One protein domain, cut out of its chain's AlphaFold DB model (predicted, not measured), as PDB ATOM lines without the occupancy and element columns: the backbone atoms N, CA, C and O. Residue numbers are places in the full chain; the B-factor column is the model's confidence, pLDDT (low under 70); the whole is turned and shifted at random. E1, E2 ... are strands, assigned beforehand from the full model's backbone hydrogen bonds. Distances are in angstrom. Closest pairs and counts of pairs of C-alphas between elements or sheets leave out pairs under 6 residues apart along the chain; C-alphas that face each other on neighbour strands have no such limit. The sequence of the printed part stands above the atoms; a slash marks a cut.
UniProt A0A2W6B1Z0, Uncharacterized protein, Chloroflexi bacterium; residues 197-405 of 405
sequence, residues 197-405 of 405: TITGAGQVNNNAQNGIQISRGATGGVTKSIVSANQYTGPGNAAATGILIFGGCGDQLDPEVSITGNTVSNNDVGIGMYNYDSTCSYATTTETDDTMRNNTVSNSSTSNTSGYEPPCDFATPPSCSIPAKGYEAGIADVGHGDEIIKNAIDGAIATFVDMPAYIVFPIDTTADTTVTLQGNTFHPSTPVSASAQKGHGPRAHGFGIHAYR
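Overview. This is residues 197 to 405 of the 405 residues of an uncharacterized protein of Chloroflexi bacterium (UniProt A0A2W6B1Z0). The chain is wound in stacked turns, a solenoid whose walls are three parallel sheets, with E1 at one end of the stack and E16 at the other. Successive turns run E1 to E3, E4 to E6, E7 to E9, E10 to E12 and E13 to E15; the long link at residues 300 to 325 loops out from the stack, and the tail at residues 380 to 405 runs back alongside it. The printed part has 209 residues, with no named helix and sixteen strands numbered along the chain, in sheets of the orders E1 E4 E7 E10 E13 E16, E2 E5 E8 E11 E14 and E3 E6 E9 E12 E15. The class is all strand, though 84 residues, under half, are in named elements. The whole is compact, with a radius of gyration of the C-alphas of 15.4 A, and spans 41 by 37 by 35 A.

Arrangement. Begin with the largest sheet: E1, residues 197 to 204, E4, 226 to 232, E7, 263 to 267, E10, 296 to 299, E13, 344 to 347, and E16, 377 to 379. E1 and E4 are parallel at 16 degrees, with N 198 and O 226 at 2.8 A, within hydrogen-bond range. The second sheet holds E2, residues 210 to 215, E5, 241 to 247, E8, 269 to 275, E11, 326 to 334, and E14, 358 to 364. E5 and E8 are parallel at 3 degrees, with N 245 and O 272 at 2.8 A. These sheets are face to face, their strands at 51 degrees; look at Gly 242 of E5 and Asn 267 of E7, the closest C-alphas of the two strands, 5.6 A apart. The third sheet holds E3, residues 219 to 223, E6, 258 to 260, E9, 291 to 293, E12, 339 to 341, and E15, 372 to 374. E3 and E6 are parallel at 2 degrees, with N 222 and O 258 at 2.8 A. It is face to face with the second sheet, strands at 46 degrees, in a stack of sheets, sheets face to face in turn. E6 runs on into E7 at 100 degrees.

Along the chain. Find C-alpha 197 at (84.510, 138.155, 34.087); from there E1 runs 19.5 A. E4 measures 18.8 A. E11 measures 18.9 A and bends by 96 degrees at Gly 330, whose C-alpha is at (82.263, 120.580, 39.521). E16 ends at C-alpha 379, (88.585, 119.645, 48.836).

Size, cuts and confidence. The C-alphas farthest apart, those of Lys 224 and Ser 319, are 44.8 A apart. The printed part has no cut. The links E8 to E9 and E10 to E11 are long. Mean pLDDT of the printed part is 79.1; look for values under 70 at residues 306 to 325, 347 to 359 and 380 to 405.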
ATOM      1  N   THR A 197      85.350 138.464  32.919       98.94
ATOM      2  CA  THR A 197      84.510 138.155  34.087       98.94
ATOM      3  C   THR A 197      83.059 138.033  33.650       98.94
ATOM      4  O   THR A 197      82.479 139.000  33.167       98.94
ATOM      5  N   ILE A 198      82.469 136.853  33.808       98.94
ATOM      6  CA  ILE A 198      81.082 136.567  33.444       98.94
ATOM      7  C   ILE A 198      80.331 136.173  34.718       98.94
ATOM      8  O   ILE A 198      80.685 135.185  35.366       98.94
ATOM      9  N   THR A 199      79.299 136.932  35.082       98.81
ATOM     10  CA  THR A 199      78.564 136.730  36.340       98.81
ATOM     11  C   THR A 199      77.061 136.680  36.095       98.81
ATOM     12  O   THR A 199      76.475 137.654  35.616       98.81
ATOM     13  N   GLY A 200      76.449 135.550  36.447       98.19
ATOM     14  CA  GLY A 200      75.005 135.341  36.399       98.19
ATOM     15  C   GLY A 200      74.269 136.019  37.557       98.19
ATOM     16  O   GLY A 200      74.834 136.822  38.303       98.19
ATOM     17  N   ALA A 201      72.984 135.703  37.708       96.44
ATOM     18  CA  ALA A 201      72.110 136.330  38.700       96.44
ATOM     19  C   ALA A 201      72.241 135.726  40.114       96.44
ATOM     20  O   ALA A 201      71.632 136.225  41.061       96.44
ATOM     21  N   GLY A 202      73.035 134.665  40.278       94.94
ATOM     22  CA  GLY A 202      73.054 133.836  41.479       94.94
ATOM     23  C   GLY A 202      71.919 132.817  41.459       94.94
ATOM     24  O   GLY A 202      71.548 132.315  40.402       94.94
ATOM     25  N   GLN A 203      71.381 132.497  42.636       93.31
ATOM     26  CA  GLN A 203      70.264 131.564  42.775       93.31
ATOM     27  C   GLN A 203      68.965 132.180  42.249       93.31
ATOM     28  O   GLN A 203      68.412 133.098  42.857       93.31
ATOM     29  N   VAL A 204      68.453 131.626  41.155       93.00
ATOM     30  CA  VAL A 204      67.183 132.026  40.530       93.00
ATOM     31  C   VAL A 204      66.302 130.805  40.264       93.00
ATOM     32  O   VAL A 204      66.796 129.682  40.225       93.00
ATOM     33  N   ASN A 205      64.983 130.970  40.130       91.12
ATOM     34  CA  ASN A 205      64.038 129.843  39.981       91.12
ATOM     35  C   ASN A 205      63.244 129.852  38.664       91.12
ATOM     36  O   ASN A 205      62.445 128.952  38.404       91.12
ATOM     37  N   ASN A 206      63.470 130.855  37.828       89.44
ATOM     38  CA  ASN A 206      62.722 131.149  36.612       89.44
ATOM     39  C   ASN A 206      63.458 130.715  35.334       89.44
ATOM     40  O   ASN A 206      62.809 130.453  34.325       89.44
ATOM     41  N   ASN A 207      64.784 130.577  35.375       88.62
ATOM     42  CA  ASN A 207      65.614 130.237  34.220       88.62
ATOM     43  C   ASN A 207      66.961 129.643  34.659       88.62
ATOM     44  O   ASN A 207      67.592 130.140  35.585       88.62
ATOM     45  N   ALA A 208      67.426 128.605  33.963       90.00
ATOM     46  CA  ALA A 208      68.778 128.081  34.141       90.00
ATOM     47  C   ALA A 208      69.754 128.858  33.247       90.00
ATOM     48  O   ALA A 208      69.671 128.764  32.020       90.00
ATOM     49  N   GLN A 209      70.635 129.654  33.851       95.00
ATOM     50  CA  GLN A 209      71.597 130.490  33.134       95.00
ATOM     51  C   GLN A 209      72.847 129.707  32.724       95.00
ATOM     52  O   GLN A 209      73.278 128.814  33.448       95.00
ATOM     53  N   ASN A 210      73.455 130.084  31.600       97.25
ATOM     54  CA  ASN A 210      74.803 129.644  31.255       97.25
ATOM     55  C   ASN A 210      75.754 130.844  31.227       97.25
ATOM     56  O   ASN A 210      75.452 131.866  30.613       97.25
ATOM     57  N   GLY A 211      76.923 130.736  31.854       98.75
ATOM     58  CA  GLY A 211      77.930 131.793  31.782       98.75
ATOM     59  C   GLY A 211      78.470 131.935  30.363       98.75
ATOM     60  O   GLY A 211      78.228 132.936  29.686       98.75
ATOM     61  N   ILE A 212      79.179 130.910  29.900       98.88
ATOM     62  CA  ILE A 212      79.705 130.819  28.536       98.88
ATOM     63  C   ILE A 212      79.205 129.521  27.913       98.88
ATOM     64  O   ILE A 212      79.376 128.465  28.506       98.88
ATOM     65  N   GLN A 213      78.629 129.592  26.719       98.62
ATOM     66  CA  GLN A 213      78.222 128.436  25.926       98.62
ATOM     67  C   GLN A 213      79.001 128.396  24.607       98.62
ATOM     68  O   GLN A 213      79.079 129.411  23.920       98.62
ATOM     69  N   ILE A 214      79.521 127.232  24.226       98.69
ATOM     70  CA  ILE A 214      80.035 126.938  22.878       98.69
ATOM     71  C   ILE A 214      79.265 125.717  22.380       98.69
ATOM     72  O   ILE A 214      79.216 124.711  23.081       98.69
ATOM     73  N   SER A 215      78.578 125.821  21.245       97.19
ATOM     74  CA  SER A 215      77.613 124.784  20.870       97.19
ATOM     75  C   SER A 215      77.401 124.578  19.374       97.19
ATOM     76  O   SER A 215      77.490 125.514  18.569       97.19
ATOM     77  N   ARG A 216      76.935 123.370  19.043       95.56
ATOM     78  CA  ARG A 216      76.329 122.985  17.758       95.56
ATOM     79  C   ARG A 216      77.253 123.155  16.544       95.56
ATOM     80  O   ARG A 216      76.802 123.590  15.477       95.56
ATOM     81  N   GLY A 217      78.516 122.770  16.681       96.94
ATOM     82  CA  GLY A 217      79.560 122.861  15.656       96.94
ATOM     83  C   GLY A 217      80.470 124.083  15.795       96.94
ATOM     84  O   GLY A 217      81.232 124.384  14.871       96.94
ATOM     85  N   ALA A 218      80.364 124.813  16.902       98.38
ATOM     86  CA  ALA A 218      81.246 125.928  17.196       98.38
ATOM     87  C   ALA A 218      82.540 125.420  17.842       98.38
ATOM     88  O   ALA A 218      82.573 124.387  18.500       98.38
ATOM     89  N   THR A 219      83.630 126.168  17.677       98.12
ATOM     90  CA  THR A 219      84.916 125.840  18.317       98.12
ATOM     91  C   THR A 219      85.438 127.028  19.108       98.12
ATOM     92  O   THR A 219      84.924 128.145  18.997       98.12
ATOM     93  N   GLY A 220      86.497 126.832  19.893       97.56
ATOM     94  CA  GLY A 220      87.106 127.950  20.597       97.56
ATOM     95  C   GLY A 220      87.813 127.584  21.884       97.56
ATOM     96  O   GLY A 220      88.340 126.487  22.058       97.56
ATOM     97  N   GLY A 221      87.844 128.542  22.802       98.25
ATOM     98  CA  GLY A 221      88.324 128.275  24.143       98.25
ATOM     99  C   GLY A 221      88.065 129.390  25.137       98.25
ATOM    100  O   GLY A 221      87.809 130.538  24.771       98.25
ATOM    101  N   VAL A 222      88.175 129.034  26.411       98.88
ATOM    102  CA  VAL A 222      88.032 129.944  27.545       98.88
ATOM    103  C   VAL A 222      89.293 129.858  28.390       98.88
ATOM    104  O   VAL A 222      89.660 128.774  28.852       98.88
ATOM    105  N   THR A 223      89.983 130.984  28.587       98.88
ATOM    106  CA  THR A 223      91.260 130.991  29.310       98.88
ATOM    107  C   THR A 223      91.386 132.098  30.345       98.88
ATOM    108  O   THR A 223      91.178 133.272  30.055       98.88
ATOM    109  N   LYS A 224      91.828 131.751  31.559       98.81
ATOM    110  CA  LYS A 224      92.101 132.728  32.637       98.81
ATOM    111  C   LYS A 224      90.926 133.663  32.950       98.81
ATOM    112  O   LYS A 224      91.150 134.792  33.381       98.81
ATOM    113  N   SER A 225      89.703 133.212  32.708       98.88
ATOM    114  CA  SER A 225      88.477 133.968  32.951       98.88
ATOM    115  C   SER A 225      87.853 133.574  34.288       98.88
ATOM    116  O   SER A 225      88.143 132.508  34.837       98.88
ATOM    117  N   ILE A 226      86.992 134.444  34.806       98.88
ATOM    118  CA  ILE A 226      86.180 134.202  35.996       98.88
ATOM    119  C   ILE A 226      84.737 134.003  35.538       98.88
ATOM    120  O   ILE A 226      84.193 134.877  34.868       98.88
ATOM    121  N   VAL A 227      84.119 132.872  35.884       98.88
ATOM    122  CA  VAL A 227      82.723 132.580  35.521       98.88
ATOM    123  C   VAL A 227      81.944 132.140  36.751       98.88
ATOM    124  O   VAL A 227      82.320 131.170  37.410       98.88
ATOM    125  N   SER A 228      80.878 132.855  37.104       98.38
ATOM    126  CA  SER A 228      80.221 132.611  38.386       98.38
ATOM    127  C   SER A 228      78.733 132.910  38.441       98.38
ATOM    128  O   SER A 228      78.200 133.590  37.568       98.38
ATOM    129  N   ALA A 229      78.099 132.441  39.518       96.81
ATOM    130  CA  ALA A 229      76.735 132.784  39.908       96.81
ATOM    131  C   ALA A 229      75.662 132.349  38.891       96.81
ATOM    132  O   ALA A 229      74.703 133.077  38.658       96.81
ATOM    133  N   ASN A 230      75.812 131.164  38.291       95.56
ATOM    134  CA  ASN A 230      74.779 130.546  37.454       95.56
ATOM    135  C   ASN A 230      74.127 129.393  38.228       95.56
ATOM    136  O   ASN A 230      74.578 128.255  38.122       95.56
ATOM    137  N   GLN A 231      73.101 129.677  39.034       92.38
ATOM    138  CA  GLN A 231      72.468 128.677  39.905       92.38
ATOM    139  C   GLN A 231      70.958 128.640  39.695       92.38
ATOM    140  O   GLN A 231      70.276 129.659  39.820       92.38
ATOM    141  N   TYR A 232      70.417 127.458  39.418       88.81
ATOM    142  CA  TYR A 232      68.995 127.269  39.186       88.81
ATOM    143  C   TYR A 232      68.350 126.487  40.322       88.81
ATOM    144  O   TYR A 232      68.713 125.363  40.617       88.81
ATOM    145  N   THR A 233      67.332 127.071  40.939       88.88
ATOM    146  CA  THR A 233      66.597 126.509  42.084       88.88
ATOM    147  C   THR A 233      65.164 126.115  41.731       88.88
ATOM    148  O   THR A 233      64.409 125.675  42.599       88.88
ATOM    149  N   GLY A 234      64.760 126.315  40.473       82.19
ATOM    150  CA  GLY A 234      63.396 126.071  40.017       82.19
ATOM    151  C   GLY A 234      63.122 124.603  39.674       82.19
ATOM    152  O   GLY A 234      64.032 123.783  39.669       82.19
ATOM    153  N   PRO A 235      61.864 124.253  39.355       79.12
ATOM    154  CA  PRO A 235      61.435 122.867  39.154       79.12
ATOM    155  C   PRO A 235      61.651 122.338  37.721       79.12
ATOM    156  O   PRO A 235      61.151 121.270  37.382       79.12
ATOM    157  N   GLY A 236      62.329 123.091  36.850       71.50
ATOM    158  CA  GLY A 236      62.380 122.871  35.399       71.50
ATOM    159  C   GLY A 236      63.261 121.723  34.900       71.50
ATOM    160  O   GLY A 236      63.524 121.668  33.704       71.50
ATOM    161  N   ASN A 237      63.716 120.826  35.780       74.00
ATOM    162  CA  ASN A 237      64.637 119.720  35.472       74.00
ATOM    163  C   ASN A 237      65.888 120.166  34.701       74.00
ATOM    164  O   ASN A 237      66.307 119.509  33.747       74.00
ATOM    165  N   ALA A 238      66.467 121.291  35.110       79.56
ATOM    166  CA  ALA A 238      67.588 121.927  34.439       79.56
ATOM    167  C   ALA A 238      68.719 122.220  35.426       79.56
ATOM    168  O   ALA A 238      68.487 122.334  36.630       79.56
ATOM    169  N   ALA A 239      69.927 122.387  34.897       84.25
ATOM    170  CA  ALA A 239      71.085 122.860  35.641       84.25
ATOM    171  C   ALA A 239      71.670 124.091  34.943       84.25
ATOM    172  O   ALA A 239      71.796 124.124  33.717       84.25
ATOM    173  N   ALA A 240      71.994 125.113  35.728       91.06
ATOM    174  CA  ALA A 240      72.696 126.295  35.259       91.06
ATOM    175  C   ALA A 240      74.212 126.032  35.233       91.06
ATOM    176  O   ALA A 240      74.778 125.493  36.186       91.06
ATOM    177  N   THR A 241      74.875 126.378  34.129       94.50
ATOM    178  CA  THR A 241      76.269 125.977  33.888       94.50
ATOM    179  C   THR A 241      77.202 127.183  33.843       94.50
ATOM    180  O   THR A 241      76.894 128.195  33.222       94.50
ATOM    181  N   GLY A 242      78.381 127.091  34.457       98.06
ATOM    182  CA  GLY A 242      79.415 128.114  34.317       98.06
ATOM    183  C   GLY A 242      79.914 128.184  32.872       98.06
ATOM    184  O   GLY A 242      79.646 129.152  32.161       98.06
ATOM    185  N   ILE A 243      80.616 127.143  32.424       98.69
ATOM    186  CA  ILE A 243      81.093 127.008  31.040       98.69
ATOM    187  C   ILE A 243      80.514 125.722  30.439       98.69
ATOM    188  O   ILE A 243      80.791 124.635  30.938       98.69
ATOM    189  N   LEU A 244      79.713 125.857  29.385       97.94
ATOM    190  CA  LEU A 244      78.963 124.787  28.734       97.94
ATOM    191  C   LEU A 244      79.458 124.557  27.304       97.94
ATOM    192  O   LEU A 244      79.388 125.466  26.477       97.94
ATOM    193  N   ILE A 245      79.875 123.335  26.995       97.50
ATOM    194  CA  ILE A 245      80.051 122.846  25.625       97.50
ATOM    195  C   ILE A 245      78.877 121.921  25.317       97.50
ATOM    196  O   ILE A 245      78.564 121.063  26.146       97.50
ATOM    197  N   PHE A 246      78.190 122.114  24.191       94.62
ATOM    198  CA  PHE A 246      76.998 121.326  23.871       94.62
ATOM    199  C   PHE A 246      76.839 121.049  22.370       94.62
ATOM    200  O   PHE A 246      76.326 121.890  21.620       94.62
ATOM    201  N   GLY A 247      77.194 119.830  21.972       94.44
ATOM    202  CA  GLY A 247      77.206 119.359  20.593       94.44
ATOM    203  C   GLY A 247      76.547 117.992  20.422       94.44
ATOM    204  O   GLY A 247      76.164 117.309  21.377       94.44
ATOM    205  N   GLY A 248      76.400 117.576  19.164       93.06
ATOM    206  CA  GLY A 248      75.714 116.331  18.820       93.06
ATOM    207  C   GLY A 248      74.200 116.493  18.842       93.06
ATOM    208  O   GLY A 248      73.687 117.525  18.421       93.06
ATOM    209  N   CYS A 249      73.446 115.488  19.298       89.19
ATOM    210  CA  CYS A 249      71.986 115.609  19.408       89.19
ATOM    211  C   CYS A 249      71.252 115.877  18.072       89.19
ATOM    212  O   CYS A 249      70.180 116.477  18.037       89.19
ATOM    213  N   GLY A 250      71.841 115.447  16.952       90.19
ATOM    214  CA  GLY A 250      71.368 115.764  15.598       90.19
ATOM    215  C   GLY A 250      72.011 117.024  15.001       90.19
ATOM    216  O   GLY A 250      71.946 117.228  13.789       90.19
ATOM    217  N   ASP A 251      72.696 117.818  15.822       94.38
ATOM    218  CA  ASP A 251      73.618 118.867  15.407       94.38
ATOM    219  C   ASP A 251      75.060 118.340  15.276       94.38
ATOM    220  O   ASP A 251      75.347 117.159  15.487       94.38
ATOM    221  N   GLN A 252      75.975 119.220  14.858       96.06
ATOM    222  CA  GLN A 252      77.400 118.903  14.820       96.06
ATOM    223  C   GLN A 252      77.964 118.842  16.245       96.06
ATOM    224  O   GLN A 252      77.475 119.540  17.135       96.06
ATOM    225  N   LEU A 253      78.974 117.997  16.434       97.19
ATOM    226  CA  LEU A 253      79.804 117.976  17.639       97.19
ATOM    227  C   LEU A 253      80.622 119.269  17.721       97.19
ATOM    228  O   LEU A 253      80.879 119.896  16.691       97.19
ATOM    229  N   ASP A 254      81.063 119.618  18.921       96.81
ATOM    230  CA  ASP A 254      81.953 120.744  19.194       96.81
ATOM    231  C   ASP A 254      83.344 120.212  19.556       96.81
ATOM    232  O   ASP A 254      83.625 120.062  20.739       96.81
ATOM    233  N   PRO A 255      84.193 119.851  18.574       95.50
ATOM    234  CA  PRO A 255      85.503 119.291  18.860       95.50
ATOM    235  C   PRO A 255      86.550 120.374  19.159       95.50
ATOM    236  O   PRO A 255      86.444 121.527  18.722       95.50
ATOM    237  N   GLU A 256      87.632 119.950  19.804       96.69
ATOM    238  CA  GLU A 256      88.853 120.708  20.069       96.69
ATOM    239  C   GLU A 256      88.613 122.004  20.866       96.69
ATOM    240  O   GLU A 256      89.328 123.007  20.703       96.69
ATOM    241  N   VAL A 257      87.610 122.023  21.746       98.44
ATOM    242  CA  VAL A 257      87.363 123.146  22.645       98.44
ATOM    243  C   VAL A 257      88.305 123.083  23.847       98.44
ATOM    244  O   VAL A 257      88.467 122.068  24.521       98.44
ATOM    245  N   SER A 258      88.953 124.212  24.151       98.56
ATOM    246  CA  SER A 258      89.927 124.297  25.252       98.56
ATOM    247  C   SER A 258      89.465 125.200  26.399       98.56
ATOM    248  O   SER A 258      89.186 126.383  26.214       98.56
ATOM    249  N   ILE A 259      89.441 124.673  27.621       98.81
ATOM    250  CA  ILE A 259      89.026 125.381  28.838       98.81
ATOM    251  C   ILE A 259      90.187 125.332  29.830       98.81
ATOM    252  O   ILE A 259      90.427 124.316  30.484       98.81
ATOM    253  N   THR A 260      90.971 126.411  29.913       98.81
ATOM    254  CA  THR A 260      92.252 126.388  30.638       98.81
ATOM    255  C   THR A 260      92.448 127.537  31.623       98.81
ATOM    256  O   THR A 260      92.445 128.711  31.252       98.81
ATOM    257  N   GLY A 261      92.779 127.208  32.872       98.69
ATOM    258  CA  GLY A 261      93.229 128.195  33.855       98.69
ATOM    259  C   GLY A 261      92.139 129.142  34.354       98.69
ATOM    260  O   GLY A 261      92.471 130.249  34.767       98.69
ATOM    261  N   ASN A 262      90.866 128.761  34.259       98.88
ATOM    262  CA  ASN A 262      89.735 129.590  34.673       98.88
ATOM    263  C   ASN A 262      89.423 129.423  36.163       98.88
ATOM    264  O   ASN A 262      89.713 128.380  36.748       98.88
ATOM    265  N   THR A 263      88.775 130.428  36.748       98.56
ATOM    266  CA  THR A 263      88.147 130.341  38.071       98.56
ATOM    267  C   THR A 263      86.637 130.296  37.880       98.56
ATOM    268  O   THR A 263      86.041 131.262  37.413       98.56
ATOM    269  N   VAL A 264      86.013 129.178  38.224       98.31
ATOM    270  CA  VAL A 264      84.594 128.926  37.985       98.31
ATOM    271  C   VAL A 264      83.915 128.655  39.317       98.31
ATOM    272  O   VAL A 264      84.287 127.706  39.997       98.31
ATOM    273  N   SER A 265      82.956 129.481  39.732       95.94
ATOM    274  CA  SER A 265      82.407 129.368  41.088       95.94
ATOM    275  C   SER A 265      80.909 129.597  41.201       95.94
ATOM    276  O   SER A 265      80.389 130.506  40.564       95.94
ATOM    277  N   ASN A 266      80.238 128.878  42.100       93.81
ATOM    278  CA  ASN A 266      78.805 129.040  42.381       93.81
ATOM    279  C   ASN A 266      77.971 128.859  41.108       93.81
ATOM    280  O   ASN A 266      77.277 129.775  40.670       93.81
ATOM    281  N   ASN A 267      78.106 127.689  40.490       93.06
ATOM    282  CA  ASN A 267      77.262 127.246  39.389       93.06
ATOM    283  C   ASN A 267      76.720 125.853  39.727       93.06
ATOM    284  O   ASN A 267      77.408 125.134  40.453       93.06
ATOM    285  N   ASP A 268      75.551 125.465  39.207       89.44
ATOM    286  CA  ASP A 268      75.053 124.095  39.429       89.44
ATOM    287  C   ASP A 268      76.020 123.087  38.793       89.44
ATOM    288  O   ASP A 268      76.483 122.154  39.442       89.44
ATOM    289  N   VAL A 269      76.403 123.339  37.537       91.62
ATOM    290  CA  VAL A 269      77.531 122.675  36.876       91.62
ATOM    291  C   VAL A 269      78.636 123.699  36.656       91.62
ATOM    292  O   VAL A 269      78.428 124.718  35.999       91.62
ATOM    293  N   GLY A 270      79.832 123.466  37.194       95.38
ATOM    294  CA  GLY A 270      80.970 124.358  36.980       95.38
ATOM    295  C   GLY A 270      81.357 124.411  35.503       95.38
ATOM    296  O   GLY A 270      81.189 125.439  34.843       95.38
ATOM    297  N   ILE A 271      81.863 123.295  34.981       97.06
ATOM    298  CA  ILE A 271      82.247 123.151  33.575       97.06
ATOM    299  C   ILE A 271      81.647 121.855  33.028       97.06
ATOM    300  O   ILE A 271      81.887 120.793  33.592       97.06
ATOM    301  N   GLY A 272      80.887 121.934  31.941       94.62
ATOM    302  CA  GLY A 272      80.259 120.779  31.303       94.62
ATOM    303  C   GLY A 272      80.674 120.640  29.843       94.62
ATOM    304  O   GLY A 272      80.461 121.573  29.074       94.62
ATOM    305  N   MET A 273      81.249 119.499  29.467       94.69
ATOM    306  CA  MET A 273      81.537 119.116  28.082       94.69
ATOM    307  C   MET A 273      80.531 118.061  27.637       94.69
ATOM    308  O   MET A 273      80.575 116.937  28.116       94.69
ATOM    309  N   TYR A 274      79.580 118.434  26.779       93.44
ATOM    310  CA  TYR A 274      78.490 117.550  26.375       93.44
ATOM    311  C   TYR A 274      78.416 117.393  24.859       93.44
ATOM    312  O   TYR A 274      77.707 118.114  24.165       93.44
ATOM    313  N   ASN A 275      79.123 116.399  24.349       94.50
ATOM    314  CA  ASN A 275      79.117 115.943  22.972       94.50
ATOM    315  C   ASN A 275      78.423 114.575  22.859       94.50
ATOM    316  O   ASN A 275      78.998 113.504  23.080       94.50
ATOM    317  N   TYR A 276      77.145 114.613  22.489       91.56
ATOM    318  CA  TYR A 276      76.303 113.422  22.388       91.56
ATOM    319  C   TYR A 276      76.329 112.770  21.003       91.56
ATOM    320  O   TYR A 276      76.662 113.379  19.987       91.56
ATOM    321  N   ASP A 277      75.859 111.529  20.934       89.00
ATOM    322  CA  ASP A 277      75.403 110.942  19.681       89.00
ATOM    323  C   ASP A 277      74.171 111.675  19.107       89.00
ATOM    324  O   ASP A 277      73.581 112.577  19.711       89.00
ATOM    325  N   SER A 278      73.737 111.268  17.913       89.25
ATOM    326  CA  SER A 278      72.590 111.890  17.240       89.25
ATOM    327  C   SER A 278      71.251 111.720  17.969       89.25
ATOM    328  O   SER A 278      70.270 112.334  17.564       89.25
ATOM    329  N   THR A 279      71.176 110.867  18.993       84.81
ATOM    330  CA  THR A 279      69.951 110.580  19.753       84.81
ATOM    331  C   THR A 279      69.928 111.225  21.135       84.81
ATOM    332  O   THR A 279      68.996 110.965  21.897       84.81
ATOM    333  N   CYS A 280      70.934 112.042  21.474       82.12
ATOM    334  CA  CYS A 280      71.080 112.664  22.795       82.12
ATOM    335  C   CYS A 280      71.131 111.669  23.961       82.12
ATOM    336  O   CYS A 280      70.789 112.017  25.088       82.12
ATOM    337  N   SER A 281      71.468 110.409  23.697       79.25
ATOM    338  CA  SER A 281      71.306 109.345  24.696       79.25
ATOM    339  C   SER A 281      72.640 108.822  25.204       79.25
ATOM    340  O   SER A 281      72.732 108.345  26.335       79.25
ATOM    341  N   TYR A 282      73.664 108.911  24.363       83.56
ATOM    342  CA  TYR A 282      74.971 108.325  24.592       83.56
ATOM    343  C   TYR A 282      76.057 109.341  24.256       83.56
ATOM    344  O   TYR A 282      75.828 110.232  23.435       83.56
ATOM    345  N   ALA A 283      77.233 109.191  24.864       88.50
ATOM    346  CA  ALA A 283      78.423 109.881  24.389       88.50
ATOM    347  C   ALA A 283      78.659 109.561  22.905       88.50
ATOM    348  O   ALA A 283      78.370 108.451  22.436       88.50
ATOM    349  N   THR A 284      79.157 110.541  22.156       91.69
ATOM    350  CA  THR A 284      79.589 110.298  20.779       91.69
ATOM    351  C   THR A 284      80.690 109.228  20.729       91.69
ATOM    352  O   THR A 284      81.401 108.980  21.694       91.69
ATOM    353  N   THR A 285      80.836 108.568  19.581       93.06
ATOM    354  CA  THR A 285      81.984 107.676  19.299       93.06
ATOM    355  C   THR A 285      83.021 108.333  18.389       93.06
ATOM    356  O   THR A 285      84.031 107.722  18.054       93.06
ATOM    357  N   THR A 286      82.744 109.556  17.937       94.88
ATOM    358  CA  THR A 286      83.671 110.370  17.149       94.88
ATOM    359  C   THR A 286      84.494 111.212  18.105       94.88
ATOM    360  O   THR A 286      83.901 111.856  18.961       94.88
ATOM    361  N   GLU A 287      85.817 111.211  17.934       95.00
ATOM    362  CA  GLU A 287      86.740 112.007  18.750       95.00
ATOM    363  C   GLU A 287      86.328 113.486  18.772       95.00
ATOM    364  O   GLU A 287      86.082 114.097  17.726       95.00
ATOM    365  N   THR A 288      86.210 114.018  19.985       95.19
ATOM    366  CA  THR A 288      85.942 115.425  20.288       95.19
ATOM    367  C   THR A 288      87.200 116.125  20.767       95.19
ATOM    368  O   THR A 288      87.415 117.266  20.380       95.19
ATOM    369  N   ASP A 289      88.080 115.439  21.501       96.69
ATOM    370  CA  ASP A 289      89.376 115.960  21.961       96.69
ATOM    371  C   ASP A 289      89.274 117.308  22.711       96.69
ATOM    372  O   ASP A 289      90.155 118.177  22.627       96.69
ATOM    373  N   ASP A 290      88.193 117.499  23.467       98.00
ATOM    374  CA  ASP A 290      87.993 118.665  24.316       98.00
ATOM    375  C   ASP A 290      88.880 118.590  25.561       98.00
ATOM    376  O   ASP A 290      89.223 117.521  26.075       98.00
ATOM    377  N   THR A 291      89.304 119.747  26.075       98.38
ATOM    378  CA  THR A 291      90.288 119.780  27.165       98.38
ATOM    379  C   THR A 291      89.925 120.750  28.282       98.38
ATOM    380  O   THR A 291      89.789 121.955  28.074       98.38
ATOM    381  N   MET A 292      89.893 120.249  29.517       98.00
ATOM    382  CA  MET A 292      89.782 121.031  30.749       98.00
ATOM    383  C   MET A 292      91.079 120.951  31.545       98.00
ATOM    384  O   MET A 292      91.368 119.934  32.185       98.00
ATOM    385  N   ARG A 293      91.880 122.023  31.538       98.44
ATOM    386  CA  ARG A 293      93.198 122.011  32.187       98.44
ATOM    387  C   ARG A 293      93.411 123.142  33.194       98.44
ATOM    388  O   ARG A 293      93.270 124.315  32.870       98.44
ATOM    389  N   ASN A 294      93.902 122.814  34.387       98.38
ATOM    390  CA  ASN A 294      94.314 123.795  35.408       98.38
ATOM    391  C   ASN A 294      93.215 124.786  35.849       98.38
ATOM    392  O   ASN A 294      93.535 125.911  36.228       98.38
ATOM    393  N   ASN A 295      91.936 124.417  35.769       98.50
ATOM    394  CA  ASN A 295      90.844 125.262  36.252       98.50
ATOM    395  C   ASN A 295      90.671 125.113  37.768       98.50
ATOM    396  O   ASN A 295      90.892 124.037  38.318       98.50
ATOM    397  N   THR A 296      90.232 126.181  38.427       96.69
ATOM    398  CA  THR A 296      89.743 126.153  39.807       96.69
ATOM    399  C   THR A 296      88.227 126.216  39.763       96.69
ATOM    400  O   THR A 296      87.676 127.221  39.323       96.69
ATOM    401  N   VAL A 297      87.556 125.161  40.208       95.19
ATOM    402  CA  VAL A 297      86.100 125.069  40.261       95.19
ATOM    403  C   VAL A 297      85.652 125.009  41.713       95.19
ATOM    404  O   VAL A 297      86.181 124.213  42.484       95.19
ATOM    405  N   SER A 298      84.684 125.830  42.108       91.19
ATOM    406  CA  SER A 298      84.140 125.769  43.462       91.19
ATOM    407  C   SER A 298      82.638 126.003  43.543       91.19
ATOM    408  O   SER A 298      82.057 126.719  42.736       91.19
ATOM    409  N   ASN A 299      81.974 125.423  44.539       82.06
ATOM    410  CA  ASN A 299      80.580 125.765  44.825       82.06
ATOM    411  C   ASN A 299      80.351 125.911  46.331       82.06
ATOM    412  O   ASN A 299      80.677 125.018  47.110       82.06
ATOM    413  N   SER A 300      79.802 127.043  46.773       70.12
ATOM    414  CA  SER A 300      79.575 127.293  48.200       70.12
ATOM    415  C   SER A 300      78.349 126.580  48.776       70.12
ATOM    416  O   SER A 300      78.211 126.524  49.997       70.12
ATOM    417  N   SER A 301      77.441 126.066  47.939       70.62
ATOM    418  CA  SER A 301      76.197 125.435  48.397       70.62
ATOM    419  C   SER A 301      75.557 124.560  47.327       70.62
ATOM    420  O   SER A 301      75.535 124.963  46.168       70.62
ATOM    421  N   THR A 302      74.908 123.475  47.749       75.88
ATOM    422  CA  THR A 302      73.976 122.720  46.906       75.88
ATOM    423  C   THR A 302      72.611 123.403  46.893       75.88
ATOM    424  O   THR A 302      71.937 123.447  47.926       75.88
ATOM    425  N   SER A 303      72.221 123.967  45.755       80.69
ATOM    426  CA  SER A 303      70.998 124.752  45.567       80.69
ATOM    427  C   SER A 303      70.084 124.247  44.460       80.69
ATOM    428  O   SER A 303      68.891 124.551  44.495       80.69
ATOM    429  N   ASN A 304      70.603 123.482  43.500       80.25
ATOM    430  CA  ASN A 304      69.771 122.922  42.448       80.25
ATOM    431  C   ASN A 304      68.781 121.916  43.024       80.25
ATOM    432  O   ASN A 304      69.197 121.048  43.774       80.25
ATOM    433  N   THR A 305      67.490 122.015  42.686       75.75
ATOM    434  CA  THR A 305      66.428 121.134  43.220       75.75
ATOM    435  C   THR A 305      65.747 120.260  42.167       75.75
ATOM    436  O   THR A 305      64.806 119.537  42.492       75.75
ATOM    437  N   SER A 306      66.203 120.296  40.911       67.75
ATOM    438  CA  SER A 306      65.509 119.654  39.794       67.75
ATOM    439  C   SER A 306      66.417 118.740  38.973       67.75
ATOM    440  O   SER A 306      67.496 119.146  38.556       67.75
ATOM    441  N   GLY A 307      65.960 117.517  38.700       60.62
ATOM    442  CA  GLY A 307      66.713 116.503  37.960       60.62
ATOM    443  C   GLY A 307      66.147 115.092  38.159       60.62
ATOM    444  O   GLY A 307      65.367 114.848  39.081       60.62
ATOM    445  N   TYR A 308      66.503 114.157  37.278       55.06
ATOM    446  CA  TYR A 308      66.025 112.771  37.319       55.06
ATOM    447  C   TYR A 308      67.151 111.786  37.654       55.06
ATOM    448  O   TYR A 308      68.286 111.955  37.218       55.06
ATOM    449  N   GLU A 309      66.821 110.704  38.369       50.75
ATOM    450  CA  GLU A 309      67.683 109.517  38.411       50.75
ATOM    451  C   GLU A 309      67.277 108.499  37.338       50.75
ATOM    452  O   GLU A 309      66.079 108.262  37.135       50.75
ATOM    453  N   PRO A 310      68.249 107.820  36.696       47.47
ATOM    454  CA  PRO A 310      67.979 106.615  35.924       47.47
ATOM    455  C   PRO A 310      67.135 105.610  36.738       47.47
ATOM    456  O   PRO A 310      67.390 105.424  37.929       47.47
ATOM    457  N   PRO A 311      66.141 104.934  36.127       48.91
ATOM    458  CA  PRO A 311      65.939 104.773  34.687       48.91
ATOM    459  C   PRO A 311      65.116 105.884  34.009       48.91
ATOM    460  O   PRO A 311      64.743 105.717  32.853       48.91
ATOM    461  N   CYS A 312      64.806 106.987  34.696       50.88
ATOM    462  CA  CYS A 312      64.023 108.078  34.121       50.88
ATOM    463  C   CYS A 312      64.883 108.863  33.115       50.88
ATOM    464  O   CYS A 312      65.896 109.453  33.488       50.88
ATOM    465  N   ASP A 313      64.496 108.832  31.838       49.47
ATOM    466  CA  ASP A 313      65.137 109.581  30.756       49.47
ATOM    467  C   ASP A 313      64.185 110.628  30.158       49.47
ATOM    468  O   ASP A 313      62.969 110.601  30.367       49.47
ATOM    469  N   PHE A 314      64.752 111.562  29.389       44.81
ATOM    470  CA  PHE A 314      64.011 112.626  28.703       44.81
ATOM    471  C   PHE A 314      62.909 112.092  27.764       44.81
ATOM    472  O   PHE A 314      61.975 112.817  27.423       44.81
ATOM    473  N   ALA A 315      63.010 110.827  27.340       43.44
ATOM    474  CA  ALA A 315      62.134 110.204  26.356       43.44
ATOM    475  C   ALA A 315      60.897 109.515  26.968       43.44
ATOM    476  O   ALA A 315      59.965 109.198  26.224       43.44
ATOM    477  N   THR A 316      60.826 109.307  28.292       46.72
ATOM    478  CA  THR A 316      59.698 108.605  28.949       46.72
ATOM    479  C   THR A 316      59.078 109.342  30.161       46.72
ATOM    480  O   THR A 316      59.092 108.836  31.284       46.72
ATOM    481  N   PRO A 317      58.433 110.514  29.971       45.00
ATOM    482  CA  PRO A 317      57.944 111.336  31.088       45.00
ATOM    483  C   PRO A 317      56.811 110.783  31.991       45.00
ATOM    484  O   PRO A 317      56.843 111.080  33.183       45.00
ATOM    485  N   PRO A 318      55.776 110.032  31.541       45.88
ATOM    486  CA  PRO A 318      54.581 109.868  32.379       45.88
ATOM    487  C   PRO A 318      54.645 108.751  33.435       45.88
ATOM    488  O   PRO A 318      53.728 108.659  34.247       45.88
ATOM    489  N   SER A 319      55.659 107.878  33.435       47.69
ATOM    490  CA  SER A 319      55.679 106.683  34.302       47.69
ATOM    491  C   SER A 319      56.656 106.742  35.480       47.69
ATOM    492  O   SER A 319      56.701 105.794  36.264       47.69
ATOM    493  N   CYS A 320      57.436 107.814  35.626       51.84
ATOM    494  CA  CYS A 320      58.400 107.932  36.718       51.84
ATOM    495  C   CYS A 320      57.803 108.673  37.921       51.84
ATOM    496  O   CYS A 320      57.723 109.896  37.948       51.84
ATOM    497  N   SER A 321      57.424 107.913  38.948       52.00
ATOM    498  CA  SER A 321      56.943 108.414  40.247       52.00
ATOM    499  C   SER A 321      58.078 108.794  41.217       52.00
ATOM    500  O   SER A 321      57.831 108.927  42.416       52.00
ATOM    501  N   ILE A 322      59.327 108.877  40.743       53.75
ATOM    502  CA  ILE A 322      60.496 109.157  41.588       53.75
ATOM    503  C   ILE A 322      60.588 110.677  41.799       53.75
ATOM    504  O   ILE A 322      60.506 111.413  40.814       53.75
ATOM    505  N   PRO A 323      60.739 111.167  43.046       55.19
ATOM    506  CA  PRO A 323      60.948 112.587  43.308       55.19
ATOM    507  C   PRO A 323      62.153 113.106  42.522       55.19
ATOM    508  O   PRO A 323      63.204 112.463  42.531       55.19
ATOM    509  N   ALA A 324      62.001 114.256  41.863       57.16
ATOM    510  CA  ALA A 324      63.121 114.928  41.223       57.16
ATOM    511  C   ALA A 324      64.218 115.193  42.270       57.16
ATOM    512  O   ALA A 324      63.923 115.668  43.370       57.16
ATOM    513  N   LYS A 325      65.462 114.850  41.937       67.88
ATOM    514  CA  LYS A 325      66.642 115.150  42.750       67.88
ATOM    515  C   LYS A 325      67.451 116.203  42.018       67.88
ATOM    516  O   LYS A 325      67.666 116.066  40.817       67.88
ATOM    517  N   GLY A 326      67.902 117.235  42.720       72.12
ATOM    518  CA  GLY A 326      68.758 118.235  42.090       72.12
ATOM    519  C   GLY A 326      70.094 117.650  41.646       72.12
ATOM    520  O   GLY A 326      70.578 116.696  42.260       72.12
ATOM    521  N   TYR A 327      70.667 118.216  40.588       78.38
ATOM    522  CA  TYR A 327      71.953 117.795  40.036       78.38
ATOM    523  C   TYR A 327      72.963 118.929  40.080       78.38
ATOM    524  O   TYR A 327      72.680 120.033  39.614       78.38
ATOM    525  N   GLU A 328      74.150 118.626  40.597       82.25
ATOM    526  CA  GLU A 328      75.291 119.531  40.567       82.25
ATOM    527  C   GLU A 328      76.594 118.787  40.275       82.25
ATOM    528  O   GLU A 328      76.805 117.650  40.709       82.25
ATOM    529  N   ALA A 329      77.509 119.448  39.573       85.75
ATOM    530  CA  ALA A 329      78.835 118.914  39.319       85.75
ATOM    531  C   ALA A 329      79.902 120.012  39.291       85.75
ATOM    532  O   ALA A 329      79.674 121.112  38.793       85.75
ATOM    533  N   GLY A 330      81.109 119.716  39.773       89.50
ATOM    534  CA  GLY A 330      82.263 120.580  39.521       89.50
ATOM    535  C   GLY A 330      82.603 120.570  38.031       89.50
ATOM    536  O   GLY A 330      82.549 121.593  37.349       89.50
ATOM    537  N   ILE A 331      82.915 119.384  37.521       92.12
ATOM    538  CA  ILE A 331      83.127 119.124  36.100       92.12
ATOM    539  C   ILE A 331      82.206 117.989  35.664       92.12
ATOM    540  O   ILE A 331      82.031 117.030  36.411       92.12
ATOM    541  N   ALA A 332      81.655 118.075  34.462       90.75
ATOM    542  CA  ALA A 332      80.911 116.996  33.836       90.75
ATOM    543  C   ALA A 332      81.355 116.808  32.386       90.75
ATOM    544  O   ALA A 332      81.706 117.776  31.709       90.75
ATOM    545  N   ASP A 333      81.350 115.561  31.938       92.19
ATOM    546  CA  ASP A 333      81.885 115.168  30.647       92.19
ATOM    547  C   ASP A 333      81.084 114.024  30.020       92.19
ATOM    548  O   ASP A 333      80.786 112.998  30.645       92.19
ATOM    549  N   VAL A 334      80.720 114.248  28.764       89.50
ATOM    550  CA  VAL A 334      80.087 113.315  27.849       89.50
ATOM    551  C   VAL A 334      80.718 113.583  26.491       89.50
ATOM    552  O   VAL A 334      80.413 114.594  25.872       89.50
ATOM    553  N   GLY A 335      81.564 112.690  26.004       90.38
ATOM    554  CA  GLY A 335      82.266 112.904  24.747       90.38
ATOM    555  C   GLY A 335      83.179 111.739  24.417       90.38
ATOM    556  O   GLY A 335      82.904 110.606  24.825       90.38
ATOM    557  N   HIS A 336      84.212 111.984  23.616       93.19
ATOM    558  CA  HIS A 336      85.151 110.943  23.230       93.19
ATOM    559  C   HIS A 336      86.569 111.485  23.056       93.19
ATOM    560  O   HIS A 336      86.832 112.301  22.177       93.19
ATOM    561  N   GLY A 337      87.522 110.923  23.800       94.50
ATOM    562  CA  GLY A 337      88.934 111.316  23.726       94.50
ATOM    563  C   GLY A 337      89.280 112.558  24.551       94.50
ATOM    564  O   GLY A 337      90.394 113.065  24.456       94.50
ATOM    565  N   ASP A 338      88.363 113.023  25.396       96.56
ATOM    566  CA  ASP A 338      88.520 114.278  26.119       96.56
ATOM    567  C   ASP A 338      89.538 114.181  27.274       96.56
ATOM    568  O   ASP A 338      89.888 113.105  27.782       96.56
ATOM    569  N   GLU A 339      90.041 115.329  27.729       97.44
ATOM    570  CA  GLU A 339      91.012 115.409  28.820       97.44
ATOM    571  C   GLU A 339      90.566 116.325  29.962       97.44
ATOM    572  O   GLU A 339      90.320 117.515  29.776       97.44
ATOM    573  N   ILE A 340      90.628 115.822  31.199       97.00
ATOM    574  CA  ILE A 340      90.405 116.606  32.420       97.00
ATOM    575  C   ILE A 340      91.649 116.491  33.303       97.00
ATOM    576  O   ILE A 340      91.868 115.491  34.002       97.00
ATOM    577  N   ILE A 341      92.497 117.522  33.267       97.19
ATOM    578  CA  ILE A 341      93.850 117.475  33.830       97.19
ATOM    579  C   ILE A 341      94.144 118.651  34.770       97.19
ATOM    580  O   ILE A 341      94.037 119.817  34.401       97.19
ATOM    581  N   LYS A 342      94.656 118.354  35.969       96.94
ATOM    582  CA  LYS A 342      95.166 119.338  36.949       96.94
ATOM    583  C   LYS A 342      94.152 120.398  37.396       96.94
ATOM    584  O   LYS A 342      94.548 121.494  37.776       96.94
ATOM    585  N   ASN A 343      92.862 120.092  37.367       95.81
ATOM    586  CA  ASN A 343      91.832 120.982  37.895       95.81
ATOM    587  C   ASN A 343      91.745 120.861  39.426       95.81
ATOM    588  O   ASN A 343      91.894 119.769  39.975       95.81
ATOM    589  N   ALA A 344      91.496 121.972  40.111       93.75
ATOM    590  CA  ALA A 344      91.230 122.019  41.543       93.75
ATOM    591  C   ALA A 344      89.731 122.221  41.772       93.75
ATOM    592  O   ALA A 344      89.181 123.209  41.302       93.75
ATOM    593  N   ILE A 345      89.076 121.292  42.467       90.44
ATOM    594  CA  ILE A 345      87.623 121.286  42.676       90.44
ATOM    595  C   ILE A 345      87.339 121.330  44.185       90.44
ATOM    596  O   ILE A 345      87.827 120.478  44.929       90.44
ATOM    597  N   ASP A 346      86.586 122.325  44.649       85.62
ATOM    598  CA  ASP A 346      86.324 122.582  46.077       85.62
ATOM    599  C   ASP A 346      84.842 122.896  46.353       85.62
ATOM    600  O   ASP A 346      84.097 123.301  45.461       85.62
ATOM    601  N   GLY A 347      84.410 122.764  47.607       69.75
ATOM    602  CA  GLY A 347      83.115 123.255  48.077       69.75
ATOM    603  C   GLY A 347      82.116 122.176  48.494       69.75
ATOM    604  O   GLY A 347      82.493 121.058  48.846       69.75
ATOM    605  N   ALA A 348      80.831 122.545  48.535       61.72
ATOM    606  CA  ALA A 348      79.726 121.707  48.997       61.72
ATOM    607  C   ALA A 348      79.482 120.530  48.040       61.72
ATOM    608  O   ALA A 348      78.578 120.539  47.216       61.72
ATOM    609  N   ILE A 349      80.312 119.502  48.168       54.06
ATOM    610  CA  ILE A 349      80.188 118.232  47.468       54.06
ATOM    611  C   ILE A 349      79.561 117.263  48.468       54.06
ATOM    612  O   ILE A 349      80.218 116.833  49.420       54.06
ATOM    613  N   ALA A 350      78.274 116.952  48.305       46.38
ATOM    614  CA  ALA A 350      77.633 115.956  49.155       46.38
ATOM    615  C   ALA A 350      78.297 114.591  48.916       46.38
ATOM    616  O   ALA A 350      78.335 114.091  47.793       46.38
ATOM    617  N   THR A 351      78.854 113.983  49.965       41.19
ATOM    618  CA  THR A 351      79.378 112.620  49.874       41.19
ATOM    619  C   THR A 351      78.215 111.646  49.686       41.19
ATOM    620  O   THR A 351      77.175 111.761  50.330       41.19
ATOM    621  N   PHE A 352      78.415 110.666  48.804       43.06
ATOM    622  CA  PHE A 352      77.432 109.695  48.294       43.06
ATOM    623  C   PHE A 352      76.672 108.858  49.347       43.06
ATOM    624  O   PHE A 352      75.884 107.988  48.986       43.06
ATOM    625  N   VAL A 353      76.932 109.048  50.640       38.38
ATOM    626  CA  VAL A 353      76.533 108.110  51.695       38.38
ATOM    627  C   VAL A 353      75.319 108.585  52.505       38.38
ATOM    628  O   VAL A 353      74.851 107.819  53.336       38.38
ATOM    629  N   ASP A 354      74.771 109.786  52.259       40.72
ATOM    630  CA  ASP A 354      73.696 110.335  53.112       40.72
ATOM    631  C   ASP A 354      72.764 111.380  52.435       40.72
ATOM    632  O   ASP A 354      72.541 112.458  52.981       40.72
ATOM    633  N   MET A 355      72.177 111.124  51.252       48.41
ATOM    634  CA  MET A 355      71.228 112.096  50.651       48.41
ATOM    635  C   MET A 355      70.001 111.471  49.959       48.41
ATOM    636  O   MET A 355      70.132 110.832  48.915       48.41
ATOM    637  N   PRO A 356      68.773 111.743  50.447       47.78
ATOM    638  CA  PRO A 356      67.534 111.445  49.726       47.78
ATOM    639  C   PRO A 356      67.164 112.452  48.612       47.78
ATOM    640  O   PRO A 356      66.201 112.183  47.899       47.78
ATOM    641  N   ALA A 357      67.865 113.594  48.456       55.59
ATOM    642  CA  ALA A 357      67.349 114.752  47.694       55.59
ATOM    643  C   ALA A 357      68.245 115.357  46.580       55.59
ATOM    644  O   ALA A 357      67.715 116.104  45.761       55.59
ATOM    645  N   TYR A 358      69.550 115.053  46.501       58.81
ATOM    646  CA  TYR A 358      70.470 115.668  45.519       58.81
ATOM    647  C   TYR A 358      71.556 114.694  45.043       58.81
ATOM    648  O   TYR A 358      71.983 113.829  45.810       58.81
ATOM    649  N   ILE A 359      72.021 114.872  43.806       65.88
ATOM    650  CA  ILE A 359      73.144 114.166  43.181       65.88
ATOM    651  C   ILE A 359      74.258 115.188  42.945       65.88
ATOM    652  O   ILE A 359      74.045 116.170  42.238       65.88
ATOM    653  N   VAL A 360      75.432 114.971  43.544       70.12
ATOM    654  CA  VAL A 360      76.555 115.920  43.474       70.12
ATOM    655  C   VAL A 360      77.854 115.198  43.125       70.12
ATOM    656  O   VAL A 360      78.239 114.257  43.823       70.12
ATOM    657  N   PHE A 361      78.553 115.655  42.084       77.06
ATOM    658  CA  PHE A 361      79.824 115.073  41.635       77.06
ATOM    659  C   PHE A 361      80.971 116.093  41.617       77.06
ATOM    660  O   PHE A 361      80.811 117.196  41.107       77.06
ATOM    661  N   PRO A 362      82.184 115.745  42.078       83.69
ATOM    662  CA  PRO A 362      83.357 116.559  41.767       83.69
ATOM    663  C   PRO A 362      83.669 116.554  40.262       83.69
ATOM    664  O   PRO A 362      83.854 117.608  39.662       83.69
ATOM    665  N   ILE A 363      83.722 115.355  39.673       86.69
ATOM    666  CA  ILE A 363      83.865 115.097  38.238       86.69
ATOM    667  C   ILE A 363      82.860 113.996  37.882       86.69
ATOM    668  O   ILE A 363      82.963 112.893  38.423       86.69
ATOM    669  N   ASP A 364      81.909 114.296  37.003       85.19
ATOM    670  CA  ASP A 364      80.954 113.341  36.439       85.19
ATOM    671  C   ASP A 364      81.392 112.945  35.026       85.19
ATOM    672  O   ASP A 364      81.315 113.740  34.098       85.19
ATOM    673  N   THR A 365      81.871 111.715  34.874       85.06
ATOM    674  CA  THR A 365      82.232 111.116  33.577       85.06
ATOM    675  C   THR A 365      81.474 109.808  33.378       85.06
ATOM    676  O   THR A 365      81.983 108.857  32.792       85.06
ATOM    677  N   THR A 366      80.285 109.685  33.968       76.94
ATOM    678  CA  THR A 366      79.528 108.422  33.971       76.94
ATOM    679  C   THR A 366      79.161 107.949  32.560       76.94
ATOM    680  O   THR A 366      79.062 106.741  32.329       76.94
ATOM    681  N   ALA A 367      79.012 108.882  31.612       72.31
ATOM    682  CA  ALA A 367      78.682 108.602  30.217       72.31
ATOM    683  C   ALA A 367      79.906 108.412  29.302       72.31
ATOM    684  O   ALA A 367      79.763 107.760  28.266       72.31
ATOM    685  N   ASP A 368      81.084 108.941  29.663       79.12
ATOM    686  CA  ASP A 368      82.316 108.793  28.879       79.12
ATOM    687  C   ASP A 368      83.322 107.837  29.543       79.12
ATOM    688  O   ASP A 368      83.807 108.010  30.662       79.12
ATOM    689  N   THR A 369      83.683 106.793  28.804       76.00
ATOM    690  CA  THR A 369      84.669 105.797  29.243       76.00
ATOM    691  C   THR A 369      86.086 106.076  28.733       76.00
ATOM    692  O   THR A 369      87.044 105.446  29.210       76.00
ATOM    693  N   THR A 370      86.228 107.014  27.800       88.69
ATOM    694  CA  THR A 370      87.446 107.317  27.043       88.69
ATOM    695  C   THR A 370      88.223 108.511  27.595       88.69
ATOM    696  O   THR A 370      89.437 108.552  27.399       88.69
ATOM    697  N   VAL A 371      87.582 109.375  28.389       91.75
ATOM    698  CA  VAL A 371      88.209 110.510  29.071       91.75
ATOM    699  C   VAL A 371      89.509 110.157  29.804       91.75
ATOM    700  O   VAL A 371      89.629 109.160  30.542       91.75
ATOM    701  N   THR A 372      90.494 111.039  29.645       94.38
ATOM    702  CA  THR A 372      91.751 111.025  30.390       94.38
ATOM    703  C   THR A 372      91.649 111.915  31.626       94.38
ATOM    704  O   THR A 372      91.573 113.138  31.535       94.38
ATOM    705  N   LEU A 373      91.725 111.301  32.810       93.56
ATOM    706  CA  LEU A 373      91.739 112.000  34.100       93.56
ATOM    707  C   LEU A 373      93.146 111.987  34.703       93.56
ATOM    708  O   LEU A 373      93.677 110.918  35.012       93.56
ATOM    709  N   GLN A 374      93.750 113.158  34.930       93.69
ATOM    710  CA  GLN A 374      95.104 113.223  35.495       93.69
ATOM    711  C   GLN A 374      95.330 114.422  36.425       93.69
ATOM    712  O   GLN A 374      95.220 115.575  36.030       93.69
ATOM    713  N   GLY A 375      95.761 114.169  37.664       91.94
ATOM    714  CA  GLY A 375      96.275 115.216  38.559       91.94
ATOM    715  C   GLY A 375      95.244 116.222  39.087       91.94
ATOM    716  O   GLY A 375      95.656 117.261  39.593       91.94
ATOM    717  N   ASN A 376      93.941 115.942  38.970       91.38
ATOM    718  CA  ASN A 376      92.884 116.764  39.571       91.38
ATOM    719  C   ASN A 376      92.879 116.622  41.108       91.38
ATOM    720  O   ASN A 376      93.172 115.543  41.628       91.38
ATOM    721  N   THR A 377      92.544 117.691  41.833       89.56
ATOM    722  CA  THR A 377      92.524 117.734  43.308       89.56
ATOM    723  C   THR A 377      91.146 118.106  43.847       89.56
ATOM    724  O   THR A 377      90.474 118.939  43.245       89.56
ATOM    725  N   PHE A 378      90.769 117.555  45.008       84.00
ATOM    726  CA  PHE A 378      89.441 117.721  45.618       84.00
ATOM    727  C   PHE A 378      89.532 118.214  47.066       84.00
ATOM    728  O   PHE A 378      90.364 117.705  47.827       84.00
ATOM    729  N   HIS A 379      88.672 119.155  47.460       76.75
ATOM    730  CA  HIS A 379      88.585 119.645  48.836       76.75
ATOM    731  C   HIS A 379      87.116 119.733  49.342       76.75
ATOM    732  O   HIS A 379      86.250 120.145  48.573       76.75
ATOM    733  N   PRO A 380      86.806 119.317  50.600       60.97
ATOM    734  CA  PRO A 380      87.699 118.643  51.548       60.97
ATOM    735  C   PRO A 380      88.175 117.301  50.983       60.97
ATOM    736  O   PRO A 380      87.465 116.666  50.206       60.97
ATOM    737  N   SER A 381      89.405 116.909  51.329       50.88
ATOM    738  CA  SER A 381      90.110 115.762  50.748       50.88
ATOM    739  C   SER A 381      89.363 114.452  51.008       50.88
ATOM    740  O   SER A 381      89.655 113.723  51.956       50.88
ATOM    741  N   THR A 382      88.376 114.141  50.178       47.88
ATOM    742  CA  THR A 382      87.824 112.800  50.085       47.88
ATOM    743  C   THR A 382      88.845 111.960  49.320       47.88
ATOM    744  O   THR A 382      89.313 112.374  48.256       47.88
ATOM    745  N   PRO A 383      89.282 110.812  49.863       35.28
ATOM    746  CA  PRO A 383      90.214 109.944  49.167       35.28
ATOM    747  C   PRO A 383      89.478 109.287  47.996       35.28
ATOM    748  O   PRO A 383      88.907 108.212  48.137       35.28
ATOM    749  N   VAL A 384      89.467 109.933  46.832       41.44
ATOM    750  CA  VAL A 384      88.933 109.328  45.609       41.44
ATOM    751  C   VAL A 384      90.043 108.486  44.988       41.44
ATOM    752  O   VAL A 384      90.721 108.882  44.042       41.44
ATOM    753  N   SER A 385      90.269 107.300  45.553       30.62
ATOM    754  CA  SER A 385      90.963 106.239  44.835       30.62
ATOM    755  C   SER A 385      90.090 105.837  43.649       30.62
ATOM    756  O   SER A 385      89.144 105.081  43.829       30.62
ATOM    757  N   ALA A 386      90.371 106.358  42.455       33.25
ATOM    758  CA  ALA A 386      89.867 105.811  41.192       33.25
ATOM    759  C   ALA A 386      88.341 105.561  41.107       33.25
ATOM    760  O   ALA A 386      87.904 104.714  40.335       33.25
ATOM    761  N   SER A 387      87.535 106.308  41.867       35.12
ATOM    762  CA  SER A 387      86.084 106.380  41.700       35.12
ATOM    763  C   SER A 387      85.668 107.791  41.274       35.12
ATOM    764  O   SER A 387      84.687 108.337  41.767       35.12
ATOM    765  N   ALA A 388      86.395 108.377  40.315       35.62
ATOM    766  CA  ALA A 388      85.659 108.856  39.149       35.62
ATOM    767  C   ALA A 388      84.854 107.639  38.697       35.62
ATOM    768  O   ALA A 388      85.456 106.579  38.515       35.62
ATOM    769  N   GLN A 389      83.525 107.698  38.679       36.62
ATOM    770  CA  GLN A 389      82.756 106.552  38.214       36.62
ATOM    771  C   GLN A 389      83.076 106.333  36.727       36.62
ATOM    772  O   GLN A 389      82.371 106.805  35.851       36.62
ATOM    773  N   LYS A 390      84.142 105.586  36.424       40.28
ATOM    774  CA  LYS A 390      84.164 104.746  35.234       40.28
ATOM    775  C   LYS A 390      83.207 103.592  35.531       40.28
ATOM    776  O   LYS A 390      83.594 102.594  36.133       40.28
ATOM    777  N   GLY A 391      81.940 103.766  35.174       28.53
ATOM    778  CA  GLY A 391      80.865 102.771  35.284       28.53
ATOM    779  C   GLY A 391      79.520 103.472  35.072       28.53
ATOM    780  O   GLY A 391      79.342 104.557  35.597       28.53
ATOM    781  N   HIS A 392      78.539 102.973  34.312       26.39
ATOM    782  CA  HIS A 392      78.059 101.588  34.216       26.39
ATOM    783  C   HIS A 392      77.357 101.253  32.876       26.39
ATOM    784  O   HIS A 392      76.532 100.343  32.800       26.39
ATOM    785  N   GLY A 393      77.687 101.960  31.800       31.77
ATOM    786  CA  GLY A 393      77.051 101.803  30.492       31.77
ATOM    787  C   GLY A 393      76.835 103.170  29.850       31.77
ATOM    788  O   GLY A 393      76.919 104.173  30.543       31.77
ATOM    789  N   PRO A 394      76.570 103.239  28.540       30.41
ATOM    790  CA  PRO A 394      76.825 104.466  27.790       30.41
ATOM    791  C   PRO A 394      75.774 105.581  28.007       30.41
ATOM    792  O   PRO A 394      75.891 106.640  27.397       30.41
ATOM    793  N   ARG A 395      74.717 105.360  28.811       37.03
ATOM    794  CA  ARG A 395      73.617 106.331  28.972       37.03
ATOM    795  C   ARG A 395      74.033 107.481  29.881       37.03
ATOM    796  O   ARG A 395      74.332 107.244  31.049       37.03
ATOM    797  N   ALA A 396      73.960 108.705  29.372       43.84
ATOM    798  CA  ALA A 396      74.103 109.893  30.203       43.84
ATOM    799  C   ALA A 396      72.941 110.021  31.192       43.84
ATOM    800  O   ALA A 396      71.813 109.599  30.914       43.84
ATOM    801  N   HIS A 397      73.205 110.622  32.351       42.72
ATOM    802  CA  HIS A 397      72.129 111.029  33.238       42.72
ATOM    803  C   HIS A 397      71.208 112.023  32.505       42.72
ATOM    804  O   HIS A 397      71.665 113.014  31.939       42.72
ATOM    805  N   GLY A 398      69.907 111.720  32.468       36.94
ATOM    806  CA  GLY A 398      68.902 112.503  31.753       36.94
ATOM    807  C   GLY A 398      68.567 113.806  32.474       36.94
ATOM    808  O   GLY A 398      67.543 113.890  33.149       36.94
ATOM    809  N   PHE A 399      69.410 114.824  32.321       49.34
ATOM    810  CA  PHE A 399      69.138 116.184  32.787       49.34
ATOM    811  C   PHE A 399      68.866 117.118  31.608       49.34
ATOM    812  O   PHE A 399      69.434 116.956  30.529       49.34
ATOM    813  N   GLY A 400      68.002 118.115  31.812       45.84
ATOM    814  CA  GLY A 400      67.734 119.179  30.847       45.84
ATOM    815  C   GLY A 400      68.872 120.189  30.822       45.84
ATOM    816  O   GLY A 400      68.705 121.338  31.229       45.84
ATOM    817  N   ILE A 401      70.054 119.760  30.382       50.12
ATOM    818  CA  ILE A 401      71.128 120.682  30.026       50.12
ATOM    819  C   ILE A 401      70.778 121.204  28.645       50.12
ATOM    820  O   ILE A 401      70.909 120.519  27.635       50.12
ATOM    821  N   HIS A 402      70.219 122.406  28.626       55.34
ATOM    822  CA  HIS A 402      69.715 123.009  27.408       55.34
ATOM    823  C   HIS A 402      70.707 124.047  26.904       55.34
ATOM    824  O   HIS A 402      70.883 125.103  27.522       55.34
ATOM    825  N   ALA A 403      71.300 123.764  25.743       54.59
ATOM    826  CA  ALA A 403      71.862 124.810  24.909       54.59
ATOM    827  C   ALA A 403      70.797 125.884  24.650       54.59
ATOM    828  O   ALA A 403      69.599 125.597  24.551       54.59
ATOM    829  N   TYR A 404      71.233 127.134  24.548       59.38
ATOM    830  CA  TYR A 404      70.368 128.231  24.135       59.38
ATOM    831  C   TYR A 404      69.622 127.882  22.841       59.38
ATOM    832  O   TYR A 404      70.249 127.450  21.875       59.38
ATOM    833  N   ARG A 405      68.297 128.062  22.858       65.12
ATOM    834  CA  ARG A 405      67.373 127.692  21.776       65.12
ATOM    835  C   ARG A 405      67.848 128.127  20.388       65.12
ATOM    836  O   ARG A 405      68.325 129.282  20.221       65.12
TER     837      ARG A 405